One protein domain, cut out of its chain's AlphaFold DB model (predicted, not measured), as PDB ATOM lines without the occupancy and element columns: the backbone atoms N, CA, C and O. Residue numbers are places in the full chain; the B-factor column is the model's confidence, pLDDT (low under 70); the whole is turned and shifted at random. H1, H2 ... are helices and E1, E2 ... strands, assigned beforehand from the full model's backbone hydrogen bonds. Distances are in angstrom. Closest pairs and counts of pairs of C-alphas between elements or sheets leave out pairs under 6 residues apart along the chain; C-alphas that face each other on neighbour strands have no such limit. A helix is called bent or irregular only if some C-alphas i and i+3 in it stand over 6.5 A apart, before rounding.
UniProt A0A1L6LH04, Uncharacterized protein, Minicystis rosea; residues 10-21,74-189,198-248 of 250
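What this domain is: This is residues 10 to 21, 74 to 189 and 198 to 248 of the 250 residues of an uncharacterized protein of Minicystis rosea (UniProt A0A1L6LH04). A strongly twisted sheet of eight strands curls round H3b, the last arm of the bent helix H3, while the other arm, H3a, runs over E10 on the same face. H1 and H2 pack on the part of the sheet that holds E1 and E2, and a small hairpin, E3 and E4, sits by E5 and E6 at the far end. The printed part has 179 residues, with three named helices and ten named strands in the order E1 H1 H2 E2 E3 E4 E5 E6 E7 E8 E9 E10 H3, of the mixed class. The sheet is branched at E7 and has parallel and antiparallel pairs. The whole is compact, with a radius of gyration of the C-alphas of 15.9 A, and rounded, spanning 44 by 39 by 30 A.

Where its parts are: E1, residues 10 to 15, begins at C-alpha 10 (-57.813, 35.419, 43.216). H1 is residues 75 to 85, 15.0 A, and H2 is 94 to 99. E2, residues 103 to 110, is 21.7 A long. E3 is 119 to 122, E4 125 to 128, E5 133 to 138 and E6 142 to 147. E7, residues 161 to 167, is 18.7 A long; E8 is 176 to 181. E9, residues 203 to 210, is 21.7 A long; E10 is 214 to 216. H3, residues 223 to 247, was assigned as one helix by its hydrogen bonds but is bent, with C-alphas 235 and 238 7.6 A apart; H3a is 223 to 235, 18.3 A, and H3b is 238 to 247, ending at C-alpha 247 (-60.663, 43.694, 37.718).

How they stand to each other: E1 and E2 are antiparallel, with N 11 and O 107 at 2.9 A. E9 lies on the other side of E2, antiparallel, with N 106 and O 207 at 2.9 A. E7 is parallel to E9, N 163 to O 206 2.8 A, and to E10, N 215 to O 165 2.8 A, both on one side of it. On its other side is E8, in a hairpin with E7, N 164 to O 179 2.8 A. E6 is parallel to E8, N 147 to O 180 2.8 A, and forms a hairpin with E5, N 134 to O 146 2.9 A. In the hairpin E3 and E4, N 127 and O 120 are 2.8 A apart. The closest C-alphas of E2 and H3b, Ser 110 and Ala 246, are 4.9 A apart. H1 is on the sheet over E2, and touches H2 at a steep tilt of 57 degrees, opposite ways, Glu 78 and Ala 94 having the closest C-alphas, 5.5 A apart. In H1, H2, H3a and H3b every O i to N i+4 pair is within hydrogen-bond range.

The domain as a whole: The C-alphas farthest apart, of Ala 198 and Asp 221, are 50.6 A apart. Residues 22 to 73 and 190 to 197 are not printed, with gaps of 15.1 A and 19.8 A between C-alphas. E6 to E7 is a long link. Residues 219 to 224, of which 223 and 224 belong to H3a, stand free. Mean pLDDT of the printed part is 82.9, and 24 residues are under 70, among them 169 to 174 and 217 to 223.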
ATOM      1  N   ILE A  10     -59.150  35.464  42.633       90.12
ATOM      2  CA  ILE A  10     -57.813  35.419  43.216       90.12
ATOM      3  C   ILE A  10     -57.809  34.288  44.242       90.12
ATOM      4  O   ILE A  10     -58.583  34.322  45.197       90.12
ATOM      5  N   ALA A  11     -56.921  33.314  44.070       92.38
ATOM      6  CA  ALA A  11     -56.680  32.261  45.048       92.38
ATOM      7  C   ALA A  11     -55.309  32.427  45.711       92.38
ATOM      8  O   ALA A  11     -54.381  33.012  45.152       92.38
ATOM      9  N   HIS A  12     -55.180  31.902  46.926       93.25
ATOM     10  CA  HIS A  12     -53.934  31.922  47.684       93.25
ATOM     11  C   HIS A  12     -53.260  30.555  47.620       93.25
ATOM     12  O   HIS A  12     -53.886  29.541  47.916       93.25
ATOM     13  N   LEU A  13     -51.967  30.545  47.305       93.94
ATOM     14  CA  LEU A  13     -51.147  29.340  47.283       93.94
ATOM     15  C   LEU A  13     -49.970  29.497  48.249       93.94
ATOM     16  O   LEU A  13     -49.174  30.432  48.142       93.94
ATOM     17  N   GLU A  14     -49.846  28.564  49.191       94.00
ATOM     18  CA  GLU A  14     -48.679  28.440  50.063       94.00
ATOM     19  C   GLU A  14     -47.882  27.191  49.677       94.00
ATOM     20  O   GLU A  14     -48.331  26.062  49.863       94.00
ATOM     21  N   VAL A  15     -46.664  27.397  49.182       90.75
ATOM     22  CA  VAL A  15     -45.724  26.321  48.866       90.75
ATOM     23  C   VAL A  15     -44.805  26.142  50.063       90.75
ATOM     24  O   VAL A  15     -43.956  26.990  50.345       90.75
ATOM     25  N   ARG A  16     -44.990  25.045  50.802       87.94
ATOM     26  CA  ARG A  16     -44.226  24.749  52.031       87.94
ATOM     27  C   ARG A  16     -42.938  23.980  51.765       87.94
ATOM     28  O   ARG A  16     -41.950  24.178  52.474       87.94
ATOM     29  N   SER A  17     -42.962  23.148  50.734       78.81
ATOM     30  CA  SER A  17     -41.844  22.375  50.210       78.81
ATOM     31  C   SER A  17     -41.839  22.497  48.696       78.81
ATOM     32  O   SER A  17     -42.897  22.447  48.079       78.81
ATOM     33  N   HIS A  18     -40.650  22.613  48.129       75.00
ATOM     34  CA  HIS A  18     -40.416  22.512  46.696       75.00
ATOM     35  C   HIS A  18     -39.454  21.356  46.447       75.00
ATOM     36  O   HIS A  18     -38.615  21.042  47.297       75.00
ATOM     37  N   ASP A  19     -39.550  20.754  45.280       70.81
ATOM     38  CA  ASP A  19     -38.626  19.724  44.793       70.81
ATOM     39  C   ASP A  19     -37.349  20.307  44.156       70.81
ATOM     40  O   ASP A  19     -36.463  19.554  43.756       70.81
ATOM     41  N   GLY A  20     -37.230  21.640  44.082       65.12
ATOM     42  CA  GLY A  20     -36.082  22.336  43.488       65.12
ATOM     43  C   GLY A  20     -36.091  22.358  41.955       65.12
ATOM     44  O   GLY A  20     -35.071  22.648  41.331       65.12
ATOM     45  N   THR A  21     -37.230  22.035  41.343       74.81
ATOM     46  CA  THR A  21     -37.396  21.892  39.895       74.81
ATOM     47  C   THR A  21     -37.444  23.224  39.167       74.81
ATOM     48  O   THR A  21     -36.772  23.367  38.144       74.81
ATOM     49  N   THR A  74     -49.192  17.154  45.066       84.88
ATOM     50  CA  THR A  74     -50.126  16.310  45.810       84.88
ATOM     51  C   THR A  74     -51.449  16.239  45.055       84.88
ATOM     52  O   THR A  74     -51.913  17.250  44.537       84.88
ATOM     53  N   GLU A  75     -52.104  15.078  45.052       86.75
ATOM     54  CA  GLU A  75     -53.425  14.905  44.422       86.75
ATOM     55  C   GLU A  75     -54.433  15.971  44.892       86.75
ATOM     56  O   GLU A  75     -55.179  16.524  44.093       86.75
ATOM     57  N   ALA A  76     -54.380  16.350  46.174       88.12
ATOM     58  CA  ALA A  76     -55.213  17.414  46.729       88.12
ATOM     59  C   ALA A  76     -54.941  18.802  46.114       88.12
ATOM     60  O   ALA A  76     -55.879  19.566  45.908       88.12
ATOM     61  N   LEU A  77     -53.676  19.147  45.835       87.19
ATOM     62  CA  LEU A  77     -53.328  20.418  45.189       87.19
ATOM     63  C   LEU A  77     -53.725  20.407  43.712       87.19
ATOM     64  O   LEU A  77     -54.228  21.408  43.214       87.19
ATOM     65  N   GLU A  78     -53.508  19.285  43.027       89.25
ATOM     66  CA  GLU A  78     -53.922  19.119  41.636       89.25
ATOM     67  C   GLU A  78     -55.440  19.249  41.503       89.25
ATOM     68  O   GLU A  78     -55.902  20.082  40.730       89.25
ATOM     69  N   LEU A  79     -56.214  18.530  42.318       90.00
ATOM     70  CA  LEU A  79     -57.673  18.614  42.311       90.00
ATOM     71  C   LEU A  79     -58.169  20.037  42.606       90.00
ATOM     72  O   LEU A  79     -58.949  20.578  41.828       90.00
ATOM     73  N   ALA A  80     -57.662  20.676  43.668       90.69
ATOM     74  CA  ALA A  80     -58.051  22.042  44.021       90.69
ATOM     75  C   ALA A  80     -57.712  23.055  42.914       90.69
ATOM     76  O   ALA A  80     -58.465  24.000  42.682       90.69
ATOM     77  N   TYR A  81     -56.585  22.864  42.219       90.94
ATOM     78  CA  TYR A  81     -56.237  23.677  41.059       90.94
ATOM     79  C   TYR A  81     -57.208  23.455  39.903       90.94
ATOM     80  O   TYR A  81     -57.680  24.434  39.338       90.94
ATOM     81  N   MET A  82     -57.506  22.202  39.556       89.38
ATOM     82  CA  MET A  82     -58.398  21.874  38.441       89.38
ATOM     83  C   MET A  82     -59.811  22.414  38.669       89.38
ATOM     84  O   MET A  82     -60.386  23.000  37.756       89.38
ATOM     85  N   GLU A  83     -60.341  22.271  39.886       89.19
ATOM     86  CA  GLU A  83     -61.639  22.832  40.280       89.19
ATOM     87  C   GLU A  83     -61.640  24.363  40.167       89.19
ATOM     88  O   GLU A  83     -62.557  24.950  39.602       89.19
ATOM     89  N   TRP A  84     -60.587  25.029  40.646       88.44
ATOM     90  CA  TRP A  84     -60.476  26.487  40.564       88.44
ATOM     91  C   TRP A  84     -60.227  27.004  39.137       88.44
ATOM     92  O   TRP A  84     -60.682  28.084  38.760       88.44
ATOM     93  N   ALA A  85     -59.489  26.249  38.324       87.50
ATOM     94  CA  ALA A  85     -59.155  26.602  36.952       87.50
ATOM     95  C   ALA A  85     -60.287  26.288  35.963       87.50
ATOM     96  O   ALA A  85     -60.161  26.661  34.797       87.50
ATOM     97  N   GLU A  86     -61.382  25.650  36.387       85.44
ATOM     98  CA  GLU A  86     -62.486  25.245  35.513       85.44
ATOM     99  C   GLU A  86     -62.973  26.411  34.631       85.44
ATOM    100  O   GLU A  86     -63.344  27.487  35.112       85.44
ATOM    101  N   GLY A  87     -62.928  26.232  33.305       76.44
ATOM    102  CA  GLY A  87     -63.311  27.264  32.338       76.44
ATOM    103  C   GLY A  87     -62.228  28.317  32.059       76.44
ATOM    104  O   GLY A  87     -62.479  29.273  31.325       76.44
ATOM    105  N   SER A  88     -61.020  28.174  32.615       81.44
ATOM    106  CA  SER A  88     -59.809  28.902  32.203       81.44
ATOM    107  C   SER A  88     -59.196  28.275  30.946       81.44
ATOM    108  O   SER A  88     -59.498  27.144  30.577       81.44
ATOM    109  N   ALA A  89     -58.333  29.017  30.244       75.00
ATOM    110  CA  ALA A  89     -57.490  28.412  29.218       75.00
ATOM    111  C   ALA A  89     -56.425  27.532  29.880       75.00
ATOM    112  O   ALA A  89     -56.083  26.478  29.353       75.00
ATOM    113  N   ALA A  90     -55.958  27.933  31.065       79.38
ATOM    114  CA  ALA A  90     -54.879  27.299  31.799       79.38
ATOM    115  C   ALA A  90     -55.346  26.110  32.656       79.38
ATOM    116  O   ALA A  90     -54.931  25.951  33.795       79.38
ATOM    117  N   GLU A  91     -56.188  25.235  32.111       78.31
ATOM    118  CA  GLU A  91     -56.608  24.001  32.794       78.31
ATOM    119  C   GLU A  91     -55.454  22.990  32.946       78.31
ATOM    120  O   GLU A  91     -55.556  22.059  33.731       78.31
ATOM    121  N   ASN A  92     -54.325  23.162  32.246       80.12
ATOM    122  CA  ASN A  92     -53.151  22.307  32.429       80.12
ATOM    123  C   ASN A  92     -52.123  22.947  33.365       80.12
ATOM    124  O   ASN A  92     -52.144  24.142  33.650       80.12
ATOM    125  N   GLY A  93     -51.149  22.140  33.788       77.94
ATOM    126  CA  GLY A  93     -49.939  22.663  34.410       77.94
ATOM    127  C   GLY A  93     -49.967  22.804  35.919       77.94
ATOM    128  O   GLY A  93     -49.129  23.524  36.455       77.94
ATOM    129  N   ALA A  94     -50.826  22.053  36.616       84.12
ATOM    130  CA  ALA A  94     -50.744  21.898  38.070       84.12
ATOM    131  C   ALA A  94     -49.319  21.517  38.530       84.12
ATOM    132  O   ALA A  94     -48.835  22.011  39.548       84.12
ATOM    133  N   SER A  95     -48.595  20.726  37.724       81.00
ATOM    134  CA  SER A  95     -47.180  20.372  37.935       81.00
ATOM    135  C   SER A  95     -46.237  21.574  38.062       81.00
ATOM    136  O   SER A  95     -45.248  21.495  38.788       81.00
ATOM    137  N   VAL A  96     -46.545  22.699  37.405       84.00
ATOM    138  CA  VAL A  96     -45.774  23.948  37.518       84.00
ATOM    139  C   VAL A  96     -45.914  24.541  38.918       84.00
ATOM    140  O   VAL A  96     -44.938  25.067  39.447       84.00
ATOM    141  N   LEU A  97     -47.083  24.405  39.552       87.75
ATOM    142  CA  LEU A  97     -47.310  24.901  40.912       87.75
ATOM    143  C   LEU A  97     -46.494  24.123  41.949       87.75
ATOM    144  O   LEU A  97     -45.959  24.727  42.876       87.75
ATOM    145  N   GLY A  98     -46.344  22.805  41.769       83.06
ATOM    146  CA  GLY A  98     -45.482  21.971  42.622       83.06
ATOM    147  C   GLY A  98     -43.988  22.275  42.477       83.06
ATOM    148  O   GLY A  98     -43.225  22.064  43.415       83.06
ATOM    149  N   ALA A  99     -43.582  22.819  41.327       85.00
ATOM    150  CA  ALA A  99     -42.194  23.170  41.050       85.00
ATOM    151  C   ALA A  99     -41.771  24.531  41.634       85.00
ATOM    152  O   ALA A  99     -40.571  24.805  41.695       85.00
ATOM    153  N   LEU A 100     -42.720  25.391  42.032       89.50
ATOM    154  CA  LEU A 100     -42.444  26.737  42.543       89.50
ATOM    155  C   LEU A 100     -41.508  26.701  43.765       89.50
ATOM    156  O   LEU A 100     -41.641  25.821  44.615       89.50
ATOM    157  N   PRO A 101     -40.617  27.694  43.940       89.94
ATOM    158  CA  PRO A 101     -39.873  27.862  45.179       89.94
ATOM    159  C   PRO A 101     -40.785  27.965  46.398       89.94
ATOM    160  O   PRO A 101     -41.917  28.450  46.307       89.94
ATOM    161  N   LYS A 102     -40.271  27.586  47.571       91.12
ATOM    162  CA  LYS A 102     -40.989  27.795  48.833       91.12
ATOM    163  C   LYS A 102     -41.408  29.263  48.959       91.12
ATOM    164  O   LYS A 102     -40.579  30.163  48.816       91.12
ATOM    165  N   GLY A 103     -42.679  29.502  49.265       93.38
ATOM    166  CA  GLY A 103     -43.196  30.855  49.367       93.38
ATOM    167  C   GLY A 103     -44.712  30.954  49.369       93.38
ATOM    168  O   GLY A 103     -45.429  29.954  49.361       93.38
ATOM    169  N   ARG A 104     -45.191  32.196  49.387       95.81
ATOM    170  CA  ARG A 104     -46.603  32.554  49.242       95.81
ATOM    171  C   ARG A 104     -46.819  33.198  47.882       95.81
ATOM    172  O   ARG A 104     -46.039  34.071  47.493       95.81
ATOM    173  N   TYR A 105     -47.891  32.795  47.219       96.25
ATOM    174  CA  TYR A 105     -48.263  33.220  45.878       96.25
ATOM    175  C   TYR A 105     -49.757  33.545  45.819       96.25
ATOM    176  O   TYR A 105     -50.549  33.012  46.602       96.25
ATOM    177  N   LEU A 106     -50.135  34.407  44.880       96.00
ATOM    178  CA  LEU A 106     -51.519  34.576  44.446       96.00
ATOM    179  C   LEU A 106     -51.669  33.947  43.064       96.00
ATOM    180  O   LEU A 106     -50.875  34.232  42.170       96.00
ATOM    181  N   LEU A 107     -52.686  33.113  42.893       94.62
ATOM    182  CA  LEU A 107     -53.132  32.657  41.585       94.62
ATOM    183  C   LEU A 107     -54.221  33.619  41.120       94.62
ATOM    184  O   LEU A 107     -55.203  33.829  41.828       94.62
ATOM    185  N   VAL A 108     -54.027  34.227  39.957       92.75
ATOM    186  CA  VAL A 108     -54.933  35.240  39.414       92.75
ATOM    187  C   VAL A 108     -55.496  34.737  38.098       92.75
ATOM    188  O   VAL A 108     -54.735  34.531  37.151       92.75
ATOM    189  N   ARG A 109     -56.821  34.575  38.022       89.31
ATOM    190  CA  ARG A 109     -57.516  34.404  36.739       89.31
ATOM    191  C   ARG A 109     -57.736  35.779  36.141       89.31
ATOM    192  O   ARG A 109     -58.368  36.636  36.753       89.31
ATOM    193  N   SER A 110     -57.202  35.996  34.948       84.94
ATOM    194  CA  SER A 110     -57.320  37.268  34.251       84.94
ATOM    195  C   SER A 110     -57.885  37.064  32.852       84.94
ATOM    196  O   SER A 110     -57.334  36.316  32.047       84.94
ATOM    197  N   SER A 111     -58.975  37.766  32.549       79.38
ATOM    198  CA  SER A 111     -59.532  37.884  31.194       79.38
ATOM    199  C   SER A 111     -58.749  38.875  30.322       79.38
ATOM    200  O   SER A 111     -59.069  39.075  29.146       79.38
ATOM    201  N   ARG A 112     -57.720  39.514  30.893       78.31
ATOM    202  CA  ARG A 112     -56.911  40.548  30.257       78.31
ATOM    203  C   ARG A 112     -56.190  39.983  29.047       78.31
ATOM    204  O   ARG A 112     -55.440  39.012  29.131       78.31
ATOM    205  N   ARG A 113     -56.416  40.632  27.907       79.44
ATOM    206  CA  ARG A 113     -55.785  40.255  26.646       79.44
ATOM    207  C   ARG A 113     -54.397  40.885  26.563       79.44
ATOM    208  O   ARG A 113     -54.320  42.116  26.629       79.44
ATOM    209  N   PRO A 114     -53.332  40.083  26.380       86.75
ATOM    210  CA  PRO A 114     -51.997  40.618  26.173       86.75
ATOM    211  C   PRO A 114     -51.971  41.566  24.967       86.75
ATOM    212  O   PRO A 114     -52.431  41.217  23.878       86.75
ATOM    213  N   GLN A 115     -51.444  42.768  25.167       89.12
ATOM    214  CA  GLN A 115     -51.234  43.776  24.134       89.12
ATOM    215  C   GLN A 115     -49.835  43.621  23.534       89.12
ATOM    216  O   GLN A 115     -48.900  43.170  24.194       89.12
ATOM    217  N   ARG A 116     -49.662  43.999  22.265       89.94
ATOM    218  CA  ARG A 116     -48.369  43.894  21.564       89.94
ATOM    219  C   ARG A 116     -47.897  45.267  21.079       89.94
ATOM    220  O   ARG A 116     -47.850  45.484  19.869       89.94
ATOM    221  N   PRO A 117     -47.569  46.200  21.995       91.62
ATOM    222  CA  PRO A 117     -47.002  47.491  21.612       91.62
ATOM    223  C   PRO A 117     -45.668  47.308  20.870       91.62
ATOM    224  O   PRO A 117     -45.051  46.242  20.909       91.62
ATOM    225  N   SER A 118     -45.199  48.342  20.171       91.44
ATOM    226  CA  SER A 118     -43.876  48.308  19.526       91.44
ATOM    227  C   SER A 118     -42.728  48.296  20.542       91.44
ATOM    228  O   SER A 118     -41.651  47.783  20.244       91.44
ATOM    229  N   ARG A 119     -42.961  48.829  21.748       92.44
ATOM    230  CA  ARG A 119     -42.000  48.884  22.853       92.44
ATOM    231  C   ARG A 119     -42.642  48.419  24.156       92.44
ATOM    232  O   ARG A 119     -43.840  48.615  24.333       92.44
ATOM    233  N   ILE A 120     -41.849  47.834  25.045       90.06
ATOM    234  CA  ILE A 120     -42.259  47.422  26.397       90.06
ATOM    235  C   ILE A 120     -41.338  48.057  27.431       90.06
ATOM    236  O   ILE A 120     -40.181  48.333  27.123       90.06
ATOM    237  N   LEU A 121     -41.851  48.302  28.634       87.06
ATOM    238  CA  LEU A 121     -41.027  48.766  29.745       87.06
ATOM    239  C   LEU A 121     -40.236  47.576  30.295       87.06
ATOM    240  O   LEU A 121     -40.810  46.509  30.480       87.06
ATOM    241  N   LEU A 122     -38.936  47.754  30.509       83.50
ATOM    242  CA  LEU A 122     -38.088  46.823  31.249       83.50
ATOM    243  C   LEU A 122     -37.193  47.630  32.182       83.50
ATOM    244  O   LEU A 122     -36.325  48.381  31.723       83.50
ATOM    245  N   GLY A 123     -37.421  47.505  33.488       79.12
ATOM    246  CA  GLY A 123     -36.828  48.431  34.442       79.12
ATOM    247  C   GLY A 123     -37.344  49.844  34.185       79.12
ATOM    248  O   GLY A 123     -38.549  50.090  34.213       79.12
ATOM    249  N   ASN A 124     -36.444  50.776  33.878       75.69
ATOM    250  CA  ASN A 124     -36.779  52.179  33.648       75.69
ATOM    251  C   ASN A 124     -36.753  52.618  32.174       75.69
ATOM    252  O   ASN A 124     -36.976  53.800  31.895       75.69
ATOM    253  N   GLU A 125     -36.521  51.702  31.230       81.12
ATOM    254  CA  GLU A 125     -36.455  52.024  29.804       81.12
ATOM    255  C   GLU A 125     -37.550  51.319  28.998       81.12
ATOM    256  O   GLU A 125     -37.847  50.138  29.177       81.12
ATOM    257  N   LEU A 126     -38.139  52.048  28.047       86.69
ATOM    258  CA  LEU A 126     -38.940  51.438  26.992       86.69
ATOM    259  C   LEU A 126     -38.006  50.808  25.956       86.69
ATOM    260  O   LEU A 126     -37.389  51.517  25.171       86.69
ATOM    261  N   VAL A 127     -37.939  49.493  25.862       87.69
ATOM    262  CA  VAL A 127     -37.120  48.807  24.850       87.69
ATOM    263  C   VAL A 127     -37.974  48.338  23.681       87.69
ATOM    264  O   VAL A 127     -39.196  48.245  23.796       87.69
ATOM    265  N   GLU A 128     -37.360  48.040  22.535       90.00
ATOM    266  CA  GLU A 128     -38.068  47.369  21.440       90.00
ATOM    267  C   GLU A 128     -38.635  46.032  21.928       90.00
ATOM    268  O   GLU A 128     -37.934  45.236  22.552       90.00
ATOM    269  N   ARG A 129     -39.927  45.792  21.674       90.19
ATOM    270  CA  ARG A 129     -40.613  44.598  22.172       90.19
ATOM    271  C   ARG A 129     -40.052  43.339  21.495       90.19
ATOM    272  O   ARG A 129     -40.228  43.195  20.282       90.19
ATOM    273  N   PRO A 130     -39.513  42.362  22.253       87.31
ATOM    274  CA  PRO A 130     -39.149  41.064  21.695       87.31
ATOM    275  C   PRO A 130     -40.360  40.360  21.058       87.31
ATOM    276  O   PRO A 130     -41.493  40.525  21.531       87.31
ATOM    277  N   PRO A 131     -40.188  39.528  20.014       85.81
ATOM    278  CA  PRO A 131     -41.335  38.956  19.309       85.81
ATOM    279  C   PRO A 131     -42.248  38.112  20.215       85.81
ATOM    280  O   PRO A 131     -43.473  38.143  20.042       85.81
ATOM    281  N   ASN A 132     -41.677  37.455  21.226       87.94
ATOM    282  CA  ASN A 132     -42.350  36.623  22.223       87.94
ATOM    283  C   ASN A 132     -42.886  37.361  23.459       87.94
ATOM    284  O   ASN A 132     -43.418  36.709  24.360       87.94
ATOM    285  N   ALA A 133     -42.734  38.682  23.528       90.12
ATOM    286  CA  ALA A 133     -43.213  39.476  24.650       90.12
ATOM    287  C   ALA A 133     -44.592  40.084  24.365       90.12
ATOM    288  O   ALA A 133     -44.910  40.433  23.221       90.12
ATOM    289  N   ALA A 134     -45.399  40.253  25.406       91.06
ATOM    290  CA  ALA A 134     -46.660  40.979  25.351       91.06
ATOM    291  C   ALA A 134     -46.909  41.728  26.666       91.06
ATOM    292  O   ALA A 134     -46.593  41.236  27.743       91.06
ATOM    293  N   GLU A 135     -47.487  42.920  26.586       93.00
ATOM    294  CA  GLU A 135     -47.865  43.701  27.759       93.00
ATOM    295  C   GLU A 135     -49.187  43.179  28.326       93.00
ATOM    296  O   GLU A 135     -50.162  42.996  27.598       93.00
ATOM    297  N   LEU A 136     -49.235  42.944  29.635       91.00
ATOM    298  CA  LEU A 136     -50.458  42.589  30.345       91.00
ATOM    299  C   LEU A 136     -51.074  43.820  30.999       91.00
ATOM    300  O   LEU A 136     -52.264  44.043  30.829       91.00
ATOM    301  N   LEU A 137     -50.300  44.625  31.727       90.44
ATOM    302  CA  LEU A 137     -50.787  45.762  32.512       90.44
ATOM    303  C   LEU A 137     -49.802  46.923  32.414       90.44
ATOM    304  O   LEU A 137     -48.610  46.730  32.606       90.44
ATOM    305  N   SER A 138     -50.316  48.129  32.193       90.56
ATOM    306  CA  SER A 138     -49.532  49.358  32.261       90.56
ATOM    307  C   SER A 138     -50.363  50.440  32.938       90.56
ATOM    308  O   SER A 138     -51.456  50.786  32.485       90.56
ATOM    309  N   THR A 139     -49.895  50.895  34.098       87.50
ATOM    310  CA  THR A 139     -50.514  51.943  34.919       87.50
ATOM    311  C   THR A 139     -49.422  52.761  35.596       87.50
ATOM    312  O   THR A 139     -48.283  52.315  35.675       87.50
ATOM    313  N   GLU A 140     -49.786  53.894  36.191       82.75
ATOM    314  CA  GLU A 140     -48.853  54.739  36.956       82.75
ATOM    315  C   GLU A 140     -48.184  54.031  38.152       82.75
ATOM    316  O   GLU A 140     -47.193  54.522  38.672       82.75
ATOM    317  N   GLN A 141     -48.728  52.901  38.620       82.31
ATOM    318  CA  GLN A 141     -48.266  52.203  39.833       82.31
ATOM    319  C   GLN A 141     -47.783  50.776  39.575       82.31
ATOM    320  O   GLN A 141     -47.149  50.160  40.428       82.31
ATOM    321  N   CYS A 142     -48.166  50.194  38.442       86.94
ATOM    322  CA  CYS A 142     -47.938  48.785  38.162       86.94
ATOM    323  C   CYS A 142     -47.672  48.576  36.681       86.94
ATOM    324  O   CYS A 142     -48.475  49.015  35.848       86.94
ATOM    325  N   TYR A 143     -46.622  47.814  36.392       91.38
ATOM    326  CA  TYR A 143     -46.322  47.300  35.066       91.38
ATOM    327  C   TYR A 143     -46.288  45.770  35.072       91.38
ATOM    328  O   TYR A 143     -45.850  45.143  36.037       91.38
ATOM    329  N   ALA A 144     -46.781  45.156  34.002       92.94
ATOM    330  CA  ALA A 144     -46.709  43.722  33.813       92.94
ATOM    331  C   ALA A 144     -46.549  43.362  32.343       92.94
ATOM    332  O   ALA A 144     -47.342  43.793  31.501       92.94
ATOM    333  N   ALA A 145     -45.609  42.472  32.062       93.25
ATOM    334  CA  ALA A 145     -45.412  41.876  30.750       93.25
ATOM    335  C   ALA A 145     -45.310  40.356  30.875       93.25
ATOM    336  O   ALA A 145     -44.952  39.833  31.928       93.25
ATOM    337  N   SER A 146     -45.633  39.642  29.804       92.38
ATOM    338  CA  SER A 146     -45.459  38.201  29.689       92.38
ATOM    339  C   SER A 146     -44.490  37.843  28.570       92.38
ATOM    340  O   SER A 146     -44.456  38.495  27.528       92.38
ATOM    341  N   PHE A 147     -43.719  36.780  28.789       90.19
ATOM    342  CA  PHE A 147     -42.702  36.270  27.876       90.19
ATOM    343  C   PHE A 147     -42.947  34.798  27.573       90.19
ATOM    344  O   PHE A 147     -43.140  33.973  28.475       90.19
ATOM    345  N   GLY A 148     -42.945  34.474  26.283       87.25
ATOM    346  CA  GLY A 148     -43.088  33.104  25.815       87.25
ATOM    347  C   GLY A 148     -41.805  32.267  25.918       87.25
ATOM    348  O   GLY A 148     -40.753  32.771  26.321       87.25
ATOM    349  N   PRO A 149     -41.879  30.971  25.557       80.00
ATOM    350  CA  PRO A 149     -40.800  30.005  25.758       80.00
ATOM    351  C   PRO A 149     -39.479  30.242  25.069       80.00
ATOM    352  O   PRO A 149     -38.430  29.862  25.584       80.00
ATOM    353  N   SER A 150     -39.571  30.802  23.881       81.31
ATOM    354  CA  SER A 150     -38.482  31.087  22.969       81.31
ATOM    355  C   SER A 150     -38.744  32.468  22.390       81.31
ATOM    356  O   SER A 150     -39.844  33.000  22.538       81.31
ATOM    357  N   LEU A 151     -37.770  33.034  21.682       81.44
ATOM    358  CA  LEU A 151     -37.934  34.318  20.994       81.44
ATOM    359  C   LEU A 151     -39.046  34.309  19.932       81.44
ATOM    360  O   LEU A 151     -39.508  35.380  19.549       81.44
ATOM    361  N   HIS A 152     -39.497  33.138  19.477       82.12
ATOM    362  CA  HIS A 152     -40.473  33.008  18.392       82.12
ATOM    363  C   HIS A 152     -41.842  32.482  18.845       82.12
ATOM    364  O   HIS A 152     -42.790  32.511  18.063       82.12
ATOM    365  N   ALA A 153     -41.988  32.062  20.106       80.75
ATOM    366  CA  ALA A 153     -43.232  31.512  20.638       80.75
ATOM    367  C   ALA A 153     -43.925  32.484  21.602       80.75
ATOM    368  O   ALA A 153     -43.282  33.084  22.456       80.75
ATOM    369  N   GLN A 154     -45.248  32.621  21.505       82.75
ATOM    370  CA  GLN A 154     -46.043  33.368  22.491       82.75
ATOM    371  C   GLN A 154     -46.171  32.588  23.818       82.75
ATOM    372  O   GLN A 154     -45.998  31.367  23.813       82.75
ATOM    373  N   PRO A 155     -46.496  33.253  24.946       81.06
ATOM    374  CA  PRO A 155     -46.807  32.567  26.200       81.06
ATOM    375  C   PRO A 155     -47.948  31.556  26.035       81.06
ATOM    376  O   PRO A 155     -48.988  31.876  25.451       81.06
ATOM    377  N   ALA A 156     -47.784  30.346  26.568       79.12
ATOM    378  CA  ALA A 156     -48.806  29.313  26.503       79.12
ATOM    379  C   ALA A 156     -50.017  29.675  27.374       79.12
ATOM    380  O   ALA A 156     -49.962  29.620  28.599       79.12
ATOM    381  N   ALA A 157     -51.153  29.966  26.735       79.38
ATOM    382  CA  ALA A 157     -52.412  30.228  27.436       79.38
ATOM    383  C   ALA A 157     -52.949  29.001  28.196       79.38
ATOM    384  O   ALA A 157     -53.752  29.149  29.110       79.38
ATOM    385  N   ALA A 158     -52.503  27.796  27.817       80.25
ATOM    386  CA  ALA A 158     -52.944  26.535  28.404       80.25
ATOM    387  C   ALA A 158     -52.281  26.184  29.747       80.25
ATOM    388  O   ALA A 158     -52.605  25.145  30.320       80.25
ATOM    389  N   TRP A 159     -51.372  27.027  30.242       86.56
ATOM    390  CA  TRP A 159     -50.567  26.783  31.436       86.56
ATOM    391  C   TRP A 159     -50.482  28.042  32.311       86.56
ATOM    392  O   TRP A 159     -50.604  29.155  31.792       86.56
ATOM    393  N   PRO A 160     -50.236  27.903  33.625       89.75
ATOM    394  CA  PRO A 160     -50.012  29.049  34.495       89.75
ATOM    395  C   PRO A 160     -48.679  29.740  34.161       89.75
ATOM    396  O   PRO A 160     -47.636  29.088  34.057       89.75
ATOM    397  N   LEU A 161     -48.698  31.070  34.035       91.50
ATOM    398  CA  LEU A 161     -47.489  31.881  33.847       91.50
ATOM    399  C   LEU A 161     -46.912  32.291  35.203       91.50
ATOM    400  O   LEU A 161     -47.637  32.787  36.067       91.50
ATOM    401  N   VAL A 162     -45.604  32.119  35.390       93.12
ATOM    402  CA  VAL A 162     -44.936  32.365  36.676       93.12
ATOM    403  C   VAL A 162     -44.357  33.771  36.723       93.12
ATOM    404  O   VAL A 162     -43.544  34.133  35.879       93.12
ATOM    405  N   GLY A 163     -44.773  34.564  37.708       94.00
ATOM    406  CA  GLY A 163     -44.308  35.930  37.906       94.00
ATOM    407  C   GLY A 163     -42.968  36.014  38.638       94.00
ATOM    408  O   GLY A 163     -42.732  35.308  39.620       94.00
ATOM    409  N   LEU A 164     -42.134  36.947  38.197       92.75
ATOM    410  CA  LEU A 164     -41.005  37.513  38.922       92.75
ATOM    411  C   LEU A 164     -41.337  38.974  39.223       92.75
ATOM    412  O   LEU A 164     -41.542  39.753  38.295       92.75
ATOM    413  N   ALA A 165     -41.415  39.337  40.500       92.19
ATOM    414  CA  ALA A 165     -41.677  40.713  40.900       92.19
ATOM    415  C   ALA A 165     -40.350  41.451  41.080       92.19
ATOM    416  O   ALA A 165     -39.508  41.007  41.860       92.19
ATOM    417  N   VAL A 166     -40.185  42.573  40.388       87.69
ATOM    418  CA  VAL A 166     -39.055  43.490  40.533       87.69
ATOM    419  C   VAL A 166     -39.588  44.752  41.203       87.69
ATOM    420  O   VAL A 166     -40.371  45.509  40.628       87.69
ATOM    421  N   LEU A 167     -39.225  44.932  42.469       86.12
ATOM    422  CA  LEU A 167     -39.674  46.064  43.270       86.12
ATOM    423  C   LEU A 167     -38.783  47.272  43.012       86.12
ATOM    424  O   LEU A 167     -37.563  47.123  42.995       86.12
ATOM    425  N   ASN A 168     -39.397  48.454  42.909       72.88
ATOM    426  CA  ASN A 168     -38.687  49.729  42.804       72.88
ATOM    427  C   ASN A 168     -37.718  49.784  41.603       72.88
ATOM    428  O   ASN A 168     -36.566  50.175  41.739       72.88
ATOM    429  N   CYS A 169     -38.185  49.350  40.428       63.53
ATOM    430  CA  CYS A 169     -37.369  49.180  39.220       63.53
ATOM    431  C   CYS A 169     -37.052  50.486  38.465       63.53
ATOM    432  O   CYS A 169     -36.419  50.454  37.411       63.53
ATOM    433  N   THR A 170     -37.504  51.638  38.973       55.94
ATOM    434  CA  THR A 170     -37.301  52.937  38.328       55.94
ATOM    435  C   THR A 170     -36.976  54.021  39.347       55.94
ATOM    436  O   THR A 170     -37.374  53.952  40.507       55.94
ATOM    437  N   SER A 171     -36.359  55.102  38.876       52.84
ATOM    438  CA  SER A 171     -36.290  56.372  39.604       52.84
ATOM    439  C   SER A 171     -37.667  57.016  39.849       52.84
ATOM    440  O   SER A 171     -37.737  58.040  40.532       52.84
ATOM    441  N   GLN A 172     -38.764  56.443  39.323       56.22
ATOM    442  CA  GLN A 172     -40.133  56.808  39.685       56.22
ATOM    443  C   GLN A 172     -40.575  56.018  40.926       56.22
ATOM    444  O   GLN A 172     -40.792  54.803  40.861       56.22
ATOM    445  N   PRO A 173     -40.762  56.693  42.072       61.72
ATOM    446  CA  PRO A 173     -41.166  56.024  43.295       61.72
ATOM    447  C   PRO A 173     -42.534  55.354  43.127       61.72
ATOM    448  O   PRO A 173     -43.528  56.018  42.832       61.72
ATOM    449  N   GLY A 174     -42.599  54.049  43.395       66.56
ATOM    450  CA  GLY A 174     -43.866  53.325  43.527       66.56
ATOM    451  C   GLY A 174     -44.394  52.638  42.267       66.56
ATOM    452  O   GLY A 174     -45.537  52.180  42.302       66.56
ATOM    453  N   LEU A 175     -43.593  52.527  41.202       80.12
ATOM    454  CA  LEU A 175     -43.872  51.597  40.108       80.12
ATOM    455  C   LEU A 175     -43.303  50.211  40.450       80.12
ATOM    456  O   LEU A 175     -42.088  50.029  40.507       80.12
ATOM    457  N   ASP A 176     -44.190  49.244  40.692       85.25
ATOM    458  CA  ASP A 176     -43.815  47.837  40.854       85.25
ATOM    459  C   ASP A 176     -43.988  47.103  39.509       85.25
ATOM    460  O   ASP A 176     -45.025  47.224  38.841       85.25
ATOM    461  N   GLU A 177     -42.986  46.317  39.114       88.88
ATOM    462  CA  GLU A 177     -42.985  45.544  37.872       88.88
ATOM    463  C   GLU A 177     -43.117  44.047  38.164       88.88
ATOM    464  O   GLU A 177     -42.480  43.511  39.072       88.88
ATOM    465  N   VAL A 178     -43.937  43.341  37.382       92.88
ATOM    466  CA  VAL A 178     -43.989  41.874  37.423       92.88
ATOM    467  C   VAL A 178     -43.860  41.301  36.022       92.88
ATOM    468  O   VAL A 178     -44.724  41.489  35.162       92.88
ATOM    469  N   LEU A 179     -42.793  40.539  35.818       93.12
ATOM    470  CA  LEU A 179     -42.521  39.836  34.576       93.12
ATOM    471  C   LEU A 179     -43.046  38.407  34.677       93.12
ATOM    472  O   LEU A 179     -42.652  37.654  35.563       93.12
ATOM    473  N   PHE A 180     -43.948  38.027  33.781       93.56
ATOM    474  CA  PHE A 180     -44.536  36.696  33.732       93.56
ATOM    475  C   PHE A 180     -43.848  35.830  32.696       93.56
ATOM    476  O   PHE A 180     -43.716  36.190  31.530       93.56
ATOM    477  N   PHE A 181     -43.480  34.637  33.117       89.25
ATOM    478  CA  PHE A 181     -42.702  33.720  32.319       89.25
ATOM    479  C   PHE A 181     -43.480  32.432  32.130       89.25
ATOM    480  O   PHE A 181     -43.843  31.746  33.090       89.25
ATOM    481  N   ASP A 182     -43.710  32.078  30.870       87.56
ATOM    482  CA  ASP A 182     -44.054  30.706  30.543       87.56
ATOM    483  C   ASP A 182     -42.867  29.831  30.960       87.56
ATOM    484  O   ASP A 182     -41.739  30.095  30.558       87.56
ATOM    485  N   CYS A 183     -43.099  28.813  31.787       81.25
ATOM    486  CA  CYS A 183     -42.060  27.894  32.252       81.25
ATOM    487  C   CYS A 183     -42.241  26.466  31.696       81.25
ATOM    488  O   CYS A 183     -41.715  25.524  32.279       81.25
ATOM    489  N   THR A 184     -42.962  26.289  30.580       75.69
ATOM    490  CA  THR A 184     -43.329  25.000  29.950       75.69
ATOM    491  C   THR A 184     -42.474  24.615  28.735       75.69
ATOM    492  O   THR A 184     -42.110  25.457  27.923       75.69
ATOM    493  N   SER A 185     -42.152  23.337  28.550       58.97
ATOM    494  CA  SER A 185     -41.336  22.879  27.409       58.97
ATOM    495  C   SER A 185     -42.145  22.631  26.129       58.97
ATOM    496  O   SER A 185     -41.703  21.840  25.294       58.97
ATOM    497  N   ALA A 186     -43.333  23.230  25.975       54.84
ATOM    498  CA  ALA A 186     -44.153  22.978  24.797       54.84
ATOM    499  C   ALA A 186     -43.351  23.324  23.524       54.84
ATOM    500  O   ALA A 186     -42.729  24.390  23.478       54.84
ATOM    501  N   PRO A 187     -43.313  22.429  22.517       47.56
ATOM    502  CA  PRO A 187     -42.708  22.762  21.234       47.56
ATOM    503  C   PRO A 187     -43.387  24.015  20.686       47.56
ATOM    504  O   PRO A 187     -44.579  24.223  20.928       47.56
ATOM    505  N   GLU A 188     -42.627  24.842  19.959       49.62
ATOM    506  CA  GLU A 188     -43.206  25.959  19.215       49.62
ATOM    507  C   GLU A 188     -44.424  25.426  18.458       49.62
ATOM    508  O   GLU A 188     -44.279  24.449  17.712       49.62
ATOM    509  N   PRO A 189     -45.633  25.969  18.671       45.75
ATOM    510  CA  PRO A 189     -46.751  25.556  17.857       45.75
ATOM    511  C   PRO A 189     -46.426  26.009  16.436       45.75
ATOM    512  O   PRO A 189     -46.572  27.182  16.094       45.75
ATOM    513  N   ALA A 198     -63.373  33.879  19.771       42.75
ATOM    514  CA  ALA A 198     -63.968  34.866  20.675       42.75
ATOM    515  C   ALA A 198     -64.142  34.424  22.148       42.75
ATOM    516  O   ALA A 198     -64.211  35.293  23.013       42.75
ATOM    517  N   ASP A 199     -64.097  33.124  22.447       45.72
ATOM    518  CA  ASP A 199     -64.094  32.561  23.803       45.72
ATOM    519  C   ASP A 199     -62.675  32.403  24.377       45.72
ATOM    520  O   ASP A 199     -62.247  31.313  24.762       45.72
ATOM    521  N   SER A 200     -61.906  33.496  24.430       51.50
ATOM    522  CA  SER A 200     -60.604  33.501  25.104       51.50
ATOM    523  C   SER A 200     -60.801  33.302  26.612       51.50
ATOM    524  O   SER A 200     -61.012  34.269  27.346       51.50
ATOM    525  N   ARG A 201     -60.766  32.043  27.058       66.69
ATOM    526  CA  ARG A 201     -60.782  31.656  28.471       66.69
ATOM    527  C   ARG A 201     -59.597  32.310  29.204       66.69
ATOM    528  O   ARG A 201     -58.520  32.459  28.633       66.69
ATOM    529  N   ASN A 202     -59.805  32.725  30.452       78.75
ATOM    530  CA  ASN A 202     -58.851  33.513  31.251       78.75
ATOM    531  C   ASN A 202     -57.436  32.907  31.291       78.75
ATOM    532  O   ASN A 202     -57.310  31.684  31.384       78.75
ATOM    533  N   LEU A 203     -56.401  33.752  31.325       85.50
ATOM    534  CA  LEU A 203     -55.035  33.369  31.702       85.50
ATOM    535  C   LEU A 203     -54.960  33.115  33.210       85.50
ATOM    536  O   LEU A 203     -55.646  33.791  33.980       85.50
ATOM    537  N   ILE A 204     -54.085  32.200  33.631       90.81
ATOM    538  CA  ILE A 204     -53.709  32.044  35.041       90.81
ATOM    539  C   ILE A 204     -52.304  32.609  35.236       90.81
ATOM    540  O   ILE A 204     -51.347  32.191  34.586       90.81
ATOM    541  N   LEU A 205     -52.194  33.573  36.145       93.56
ATOM    542  CA  LEU A 205     -50.960  34.267  36.489       93.56
ATOM    543  C   LEU A 205     -50.590  33.950  37.942       93.56
ATOM    544  O   LEU A 205     -51.409  34.122  38.844       93.56
ATOM    545  N   VAL A 206     -49.357  33.506  38.178       94.88
ATOM    546  CA  VAL A 206     -48.828  33.211  39.515       94.88
ATOM    547  C   VAL A 206     -48.020  34.410  40.000       94.88
ATOM    548  O   VAL A 206     -46.881  34.607  39.588       94.88
ATOM    549  N   VAL A 207     -48.600  35.228  40.875       96.56
ATOM    550  CA  VAL A 207     -47.956  36.427  41.428       96.56
ATOM    551  C   VAL A 207     -47.200  36.062  42.710       96.56
ATOM    552  O   VAL A 207     -47.829  35.591  43.664       96.56
ATOM    553  N   PRO A 208     -45.876  36.276  42.796       96.50
ATOM    554  CA  PRO A 208     -45.136  36.028  44.028       96.50
ATOM    555  C   PRO A 208     -45.472  37.083  45.089       96.50
ATOM    556  O   PRO A 208     -45.448  38.278  44.819       96.50
ATOM    557  N   VAL A 209     -45.762  36.647  46.319       95.69
ATOM    558  CA  VAL A 209     -46.024  37.530  47.475       95.69
ATOM    559  C   VAL A 209     -44.822  37.534  48.410       95.69
ATOM    560  O   VAL A 209     -44.212  38.566  48.663       95.69
ATOM    561  N   ARG A 210     -44.462  36.347  48.903       94.44
ATOM    562  CA  ARG A 210     -43.305  36.121  49.771       94.44
ATOM    563  C   ARG A 210     -42.546  34.929  49.226       94.44
ATOM    564  O   ARG A 210     -42.829  33.793  49.591       94.44
ATOM    565  N   SER A 211     -41.636  35.196  48.304       92.38
ATOM    566  CA  SER A 211     -40.900  34.186  47.545       92.38
ATOM    567  C   SER A 211     -39.516  34.733  47.172       92.38
ATOM    568  O   SER A 211     -39.365  35.954  47.073       92.38
ATOM    569  N   PRO A 212     -38.515  33.869  46.921       89.44
ATOM    570  CA  PRO A 212     -37.278  34.264  46.247       89.44
ATOM    571  C   PRO A 212     -37.500  34.968  44.899       89.44
ATOM    572  O   PRO A 212     -36.629  35.709  44.469       89.44
ATOM    573  N   LEU A 213     -38.672  34.793  44.274       92.00
ATOM    574  CA  LEU A 213     -39.077  35.481  43.042       92.00
ATOM    575  C   LEU A 213     -39.471  36.960  43.241       92.00
ATOM    576  O   LEU A 213     -39.940  37.597  42.302       92.00
ATOM    577  N   VAL A 214     -39.334  37.499  44.456       92.06
ATOM    578  CA  VAL A 214     -39.486  38.933  44.736       92.06
ATOM    579  C   VAL A 214     -38.099  39.547  44.886       92.06
ATOM    580  O   VAL A 214     -37.394  39.317  45.881       92.06
ATOM    581  N   LEU A 215     -37.728  40.334  43.887       85.56
ATOM    582  CA  LEU A 215     -36.446  41.002  43.744       85.56
ATOM    583  C   LEU A 215     -36.580  42.486  44.020       85.56
ATOM    584  O   LEU A 215     -37.669  43.049  44.013       85.56
ATOM    585  N   HIS A 216     -35.443  43.099  44.288       79.38
ATOM    586  CA  HIS A 216     -35.334  44.537  44.381       79.38
ATOM    587  C   HIS A 216     -34.519  45.008  43.191       79.38
ATOM    588  O   HIS A 216     -33.488  44.400  42.923       79.38
ATOM    589  N   GLY A 217     -35.012  46.019  42.485       69.12
ATOM    590  CA  GLY A 217     -34.438  46.464  41.224       69.12
ATOM    591  C   GLY A 217     -33.427  47.600  41.346       69.12
ATOM    592  O   GLY A 217     -33.323  48.404  40.429       69.12
ATOM    593  N   GLY A 218     -32.769  47.720  42.498       66.25
ATOM    594  CA  GLY A 218     -31.796  48.774  42.748       66.25
ATOM    595  C   GLY A 218     -30.756  48.380  43.791       66.25
ATOM    596  O   GLY A 218     -30.997  47.521  44.649       66.25
ATOM    597  N   VAL A 219     -29.609  49.056  43.733       55.03
ATOM    598  CA  VAL A 219     -28.474  48.854  44.637       55.03
ATOM    599  C   VAL A 219     -28.716  49.640  45.922       55.03
ATOM    600  O   VAL A 219     -28.587  50.864  45.952       55.03
ATOM    601  N   TYR A 220     -29.064  48.949  47.007       56.19
ATOM    602  CA  TYR A 220     -28.941  49.540  48.333       56.19
ATOM    603  C   TYR A 220     -27.696  49.005  49.023       56.19
ATOM    604  O   TYR A 220     -27.599  47.815  49.315       56.19
ATOM    605  N   ASP A 221     -26.800  49.922  49.379       55.66
ATOM    606  CA  ASP A 221     -25.707  49.641  50.312       55.66
ATOM    607  C   ASP A 221     -26.236  49.281  51.722       55.66
ATOM    608  O   ASP A 221     -25.509  48.714  52.538       55.66
ATOM    609  N   ASP A 222     -27.513  49.581  52.010       60.34
ATOM    610  CA  ASP A 222     -28.216  49.270  53.259       60.34
ATOM    611  C   ASP A 222     -29.426  48.340  53.028       60.34
ATOM    612  O   ASP A 222     -30.303  48.585  52.203       60.34
ATOM    613  N   LEU A 223     -29.538  47.280  53.830       69.88
ATOM    614  CA  LEU A 223     -30.666  46.347  53.799       69.88
ATOM    615  C   LEU A 223     -31.978  46.951  54.343       69.88
ATOM    616  O   LEU A 223     -33.038  46.334  54.202       69.88
ATOM    617  N   GLY A 224     -31.944  48.113  55.001       73.88
ATOM    618  CA  GLY A 224     -33.121  48.776  55.575       73.88
ATOM    619  C   GLY A 224     -34.234  49.068  54.554       73.88
ATOM    620  O   GLY A 224     -35.333  48.515  54.694       73.88
ATOM    621  N   PRO A 225     -33.974  49.885  53.515       73.69
ATOM    622  CA  PRO A 225     -34.942  50.197  52.459       73.69
ATOM    623  C   PRO A 225     -35.460  48.954  51.719       73.69
ATOM    624  O   PRO A 225     -36.666  48.792  51.538       73.69
ATOM    625  N   TRP A 226     -34.569  48.008  51.411       76.44
ATOM    626  CA  TRP A 226     -34.921  46.728  50.787       76.44
ATOM    627  C   TRP A 226     -35.989  45.951  51.569       76.44
ATOM    628  O   TRP A 226     -36.987  45.477  51.016       76.44
ATOM    629  N   ASN A 227     -35.799  45.826  52.885       82.44
ATOM    630  CA  ASN A 227     -36.745  45.130  53.754       82.44
ATOM    631  C   ASN A 227     -38.093  45.855  53.844       82.44
ATOM    632  O   ASN A 227     -39.134  45.199  53.962       82.44
ATOM    633  N   ALA A 228     -38.085  47.189  53.804       83.25
ATOM    634  CA  ALA A 228     -39.304  47.988  53.817       83.25
ATOM    635  C   ALA A 228     -40.136  47.758  52.546       83.25
ATOM    636  O   ALA A 228     -41.343  47.527  52.643       83.25
ATOM    637  N   ASP A 229     -39.496  47.719  51.377       84.44
ATOM    638  CA  ASP A 229     -40.179  47.496  50.101       84.44
ATOM    639  C   ASP A 229     -40.726  46.079  49.965       84.44
ATOM    640  O   ASP A 229     -41.890  45.898  49.601       84.44
ATOM    641  N   LYS A 230     -39.953  45.064  50.366       87.31
ATOM    642  CA  LYS A 230     -40.462  43.687  50.422       87.31
ATOM    643  C   LYS A 230     -41.664  43.551  51.347       87.31
ATOM    644  O   LYS A 230     -42.622  42.859  51.007       87.31
ATOM    645  N   ARG A 231     -41.645  44.230  52.498       89.19
ATOM    646  CA  ARG A 231     -42.779  44.234  53.427       89.19
ATOM    647  C   ARG A 231     -43.996  44.931  52.823       89.19
ATOM    648  O   ARG A 231     -45.092  44.385  52.887       89.19
ATOM    649  N   ARG A 232     -43.808  46.091  52.184       89.75
ATOM    650  CA  ARG A 232     -44.871  46.813  51.465       89.75
ATOM    651  C   ARG A 232     -45.510  45.931  50.392       89.75
ATOM    652  O   ARG A 232     -46.741  45.882  50.291       89.75
ATOM    653  N   TRP A 233     -44.686  45.225  49.619       91.62
ATOM    654  CA  TRP A 233     -45.138  44.276  48.608       91.62
ATOM    655  C   TRP A 233     -45.947  43.126  49.216       91.62
ATOM    656  O   TRP A 233     -47.071  42.882  48.774       91.62
ATOM    657  N   GLU A 234     -45.422  42.471  50.258       92.25
ATOM    658  CA  GLU A 234     -46.087  41.349  50.937       92.25
ATOM    659  C   GLU A 234     -47.434  41.757  51.553       92.25
ATOM    660  O   GLU A 234     -48.418  41.026  51.424       92.25
ATOM    661  N   GLU A 235     -47.491  42.906  52.226       88.75
ATOM    662  CA  GLU A 235     -48.684  43.341  52.957       88.75
ATOM    663  C   GLU A 235     -49.788  43.865  52.033       88.75
ATOM    664  O   GLU A 235     -50.972  43.658  52.308       88.75
ATOM    665  N   ARG A 236     -49.426  44.586  50.961       88.88
ATOM    666  CA  ARG A 236     -50.404  45.308  50.121       88.88
ATOM    667  C   ARG A 236     -50.109  45.301  48.625       88.88
ATOM    668  O   ARG A 236     -51.067  45.265  47.849       88.88
ATOM    669  N   GLY A 237     -48.840  45.354  48.217       90.31
ATOM    670  CA  GLY A 237     -48.455  45.482  46.805       90.31
ATOM    671  C   GLY A 237     -48.978  44.331  45.948       90.31
ATOM    672  O   GLY A 237     -49.755  44.564  45.023       90.31
ATOM    673  N   ALA A 238     -48.684  43.086  46.332       93.88
ATOM    674  CA  ALA A 238     -49.061  41.909  45.549       93.88
ATOM    675  C   ALA A 238     -50.581  41.764  45.369       93.88
ATOM    676  O   ALA A 238     -51.057  41.451  44.278       93.88
ATOM    677  N   LEU A 239     -51.366  42.025  46.422       92.38
ATOM    678  CA  LEU A 239     -52.828  41.946  46.346       92.38
ATOM    679  C   LEU A 239     -53.418  43.086  45.510       92.38
ATOM    680  O   LEU A 239     -54.349  42.864  44.739       92.38
ATOM    681  N   THR A 240     -52.883  44.302  45.645       90.81
ATOM    682  CA  THR A 240     -53.284  45.448  44.812       90.81
ATOM    683  C   THR A 240     -53.003  45.165  43.341       90.81
ATOM    684  O   THR A 240     -53.879  45.352  42.497       90.81
ATOM    685  N   PHE A 241     -51.812  44.649  43.044       91.81
ATOM    686  CA  PHE A 241     -51.401  44.247  41.708       91.81
ATOM    687  C   PHE A 241     -52.311  43.146  41.135       91.81
ATOM    688  O   PHE A 241     -52.864  43.302  40.046       91.81
ATOM    689  N   ALA A 242     -52.558  42.079  41.902       92.06
ATOM    690  CA  ALA A 242     -53.456  40.990  41.518       92.06
ATOM    691  C   ALA A 242     -54.883  41.481  41.227       92.06
ATOM    692  O   ALA A 242     -55.483  41.088  40.230       92.06
ATOM    693  N   ARG A 243     -55.413  42.393  42.051       90.00
ATOM    694  CA  ARG A 243     -56.725  43.012  41.819       90.00
ATOM    695  C   ARG A 243     -56.749  43.824  40.530       90.00
ATOM    696  O   ARG A 243     -57.684  43.660  39.760       90.00
ATOM    697  N   LYS A 244     -55.725  44.637  40.249       89.19
ATOM    698  CA  LYS A 244     -55.634  45.391  38.983       89.19
ATOM    699  C   LYS A 244     -55.580  44.465  37.764       89.19
ATOM    700  O   LYS A 244     -56.223  44.751  36.758       89.19
ATOM    701  N   LEU A 245     -54.860  43.343  37.857       87.81
ATOM    702  CA  LEU A 245     -54.837  42.324  36.804       87.81
ATOM    703  C   LEU A 245     -56.193  41.637  36.605       87.81
ATOM    704  O   LEU A 245     -56.523  41.265  35.479       87.81
ATOM    705  N   ALA A 246     -56.961  41.448  37.676       81.75
ATOM    706  CA  ALA A 246     -58.209  40.695  37.639       81.75
ATOM    707  C   ALA A 246     -59.452  41.556  37.332       81.75
ATOM    708  O   ALA A 246     -60.389  41.070  36.713       81.75
ATOM    709  N   GLN A 247     -59.473  42.827  37.751       73.56
ATOM    710  CA  GLN A 247     -60.663  43.694  37.718       73.56
ATOM    711  C   GLN A 247     -60.845  44.482  36.416       73.56
ATOM    712  O   GLN A 247     -61.850  45.171  36.258       73.56
ATOM    713  N   TRP A 248     -59.898  44.414  35.482       53.31
ATOM    714  CA  TRP A 248     -59.887  45.308  34.327       53.31
ATOM    715  C   TRP A 248     -60.212  44.558  33.029       53.31
ATOM    716  O   TRP A 248     -59.314  44.202  32.261       53.31
TER     717      TRP A 248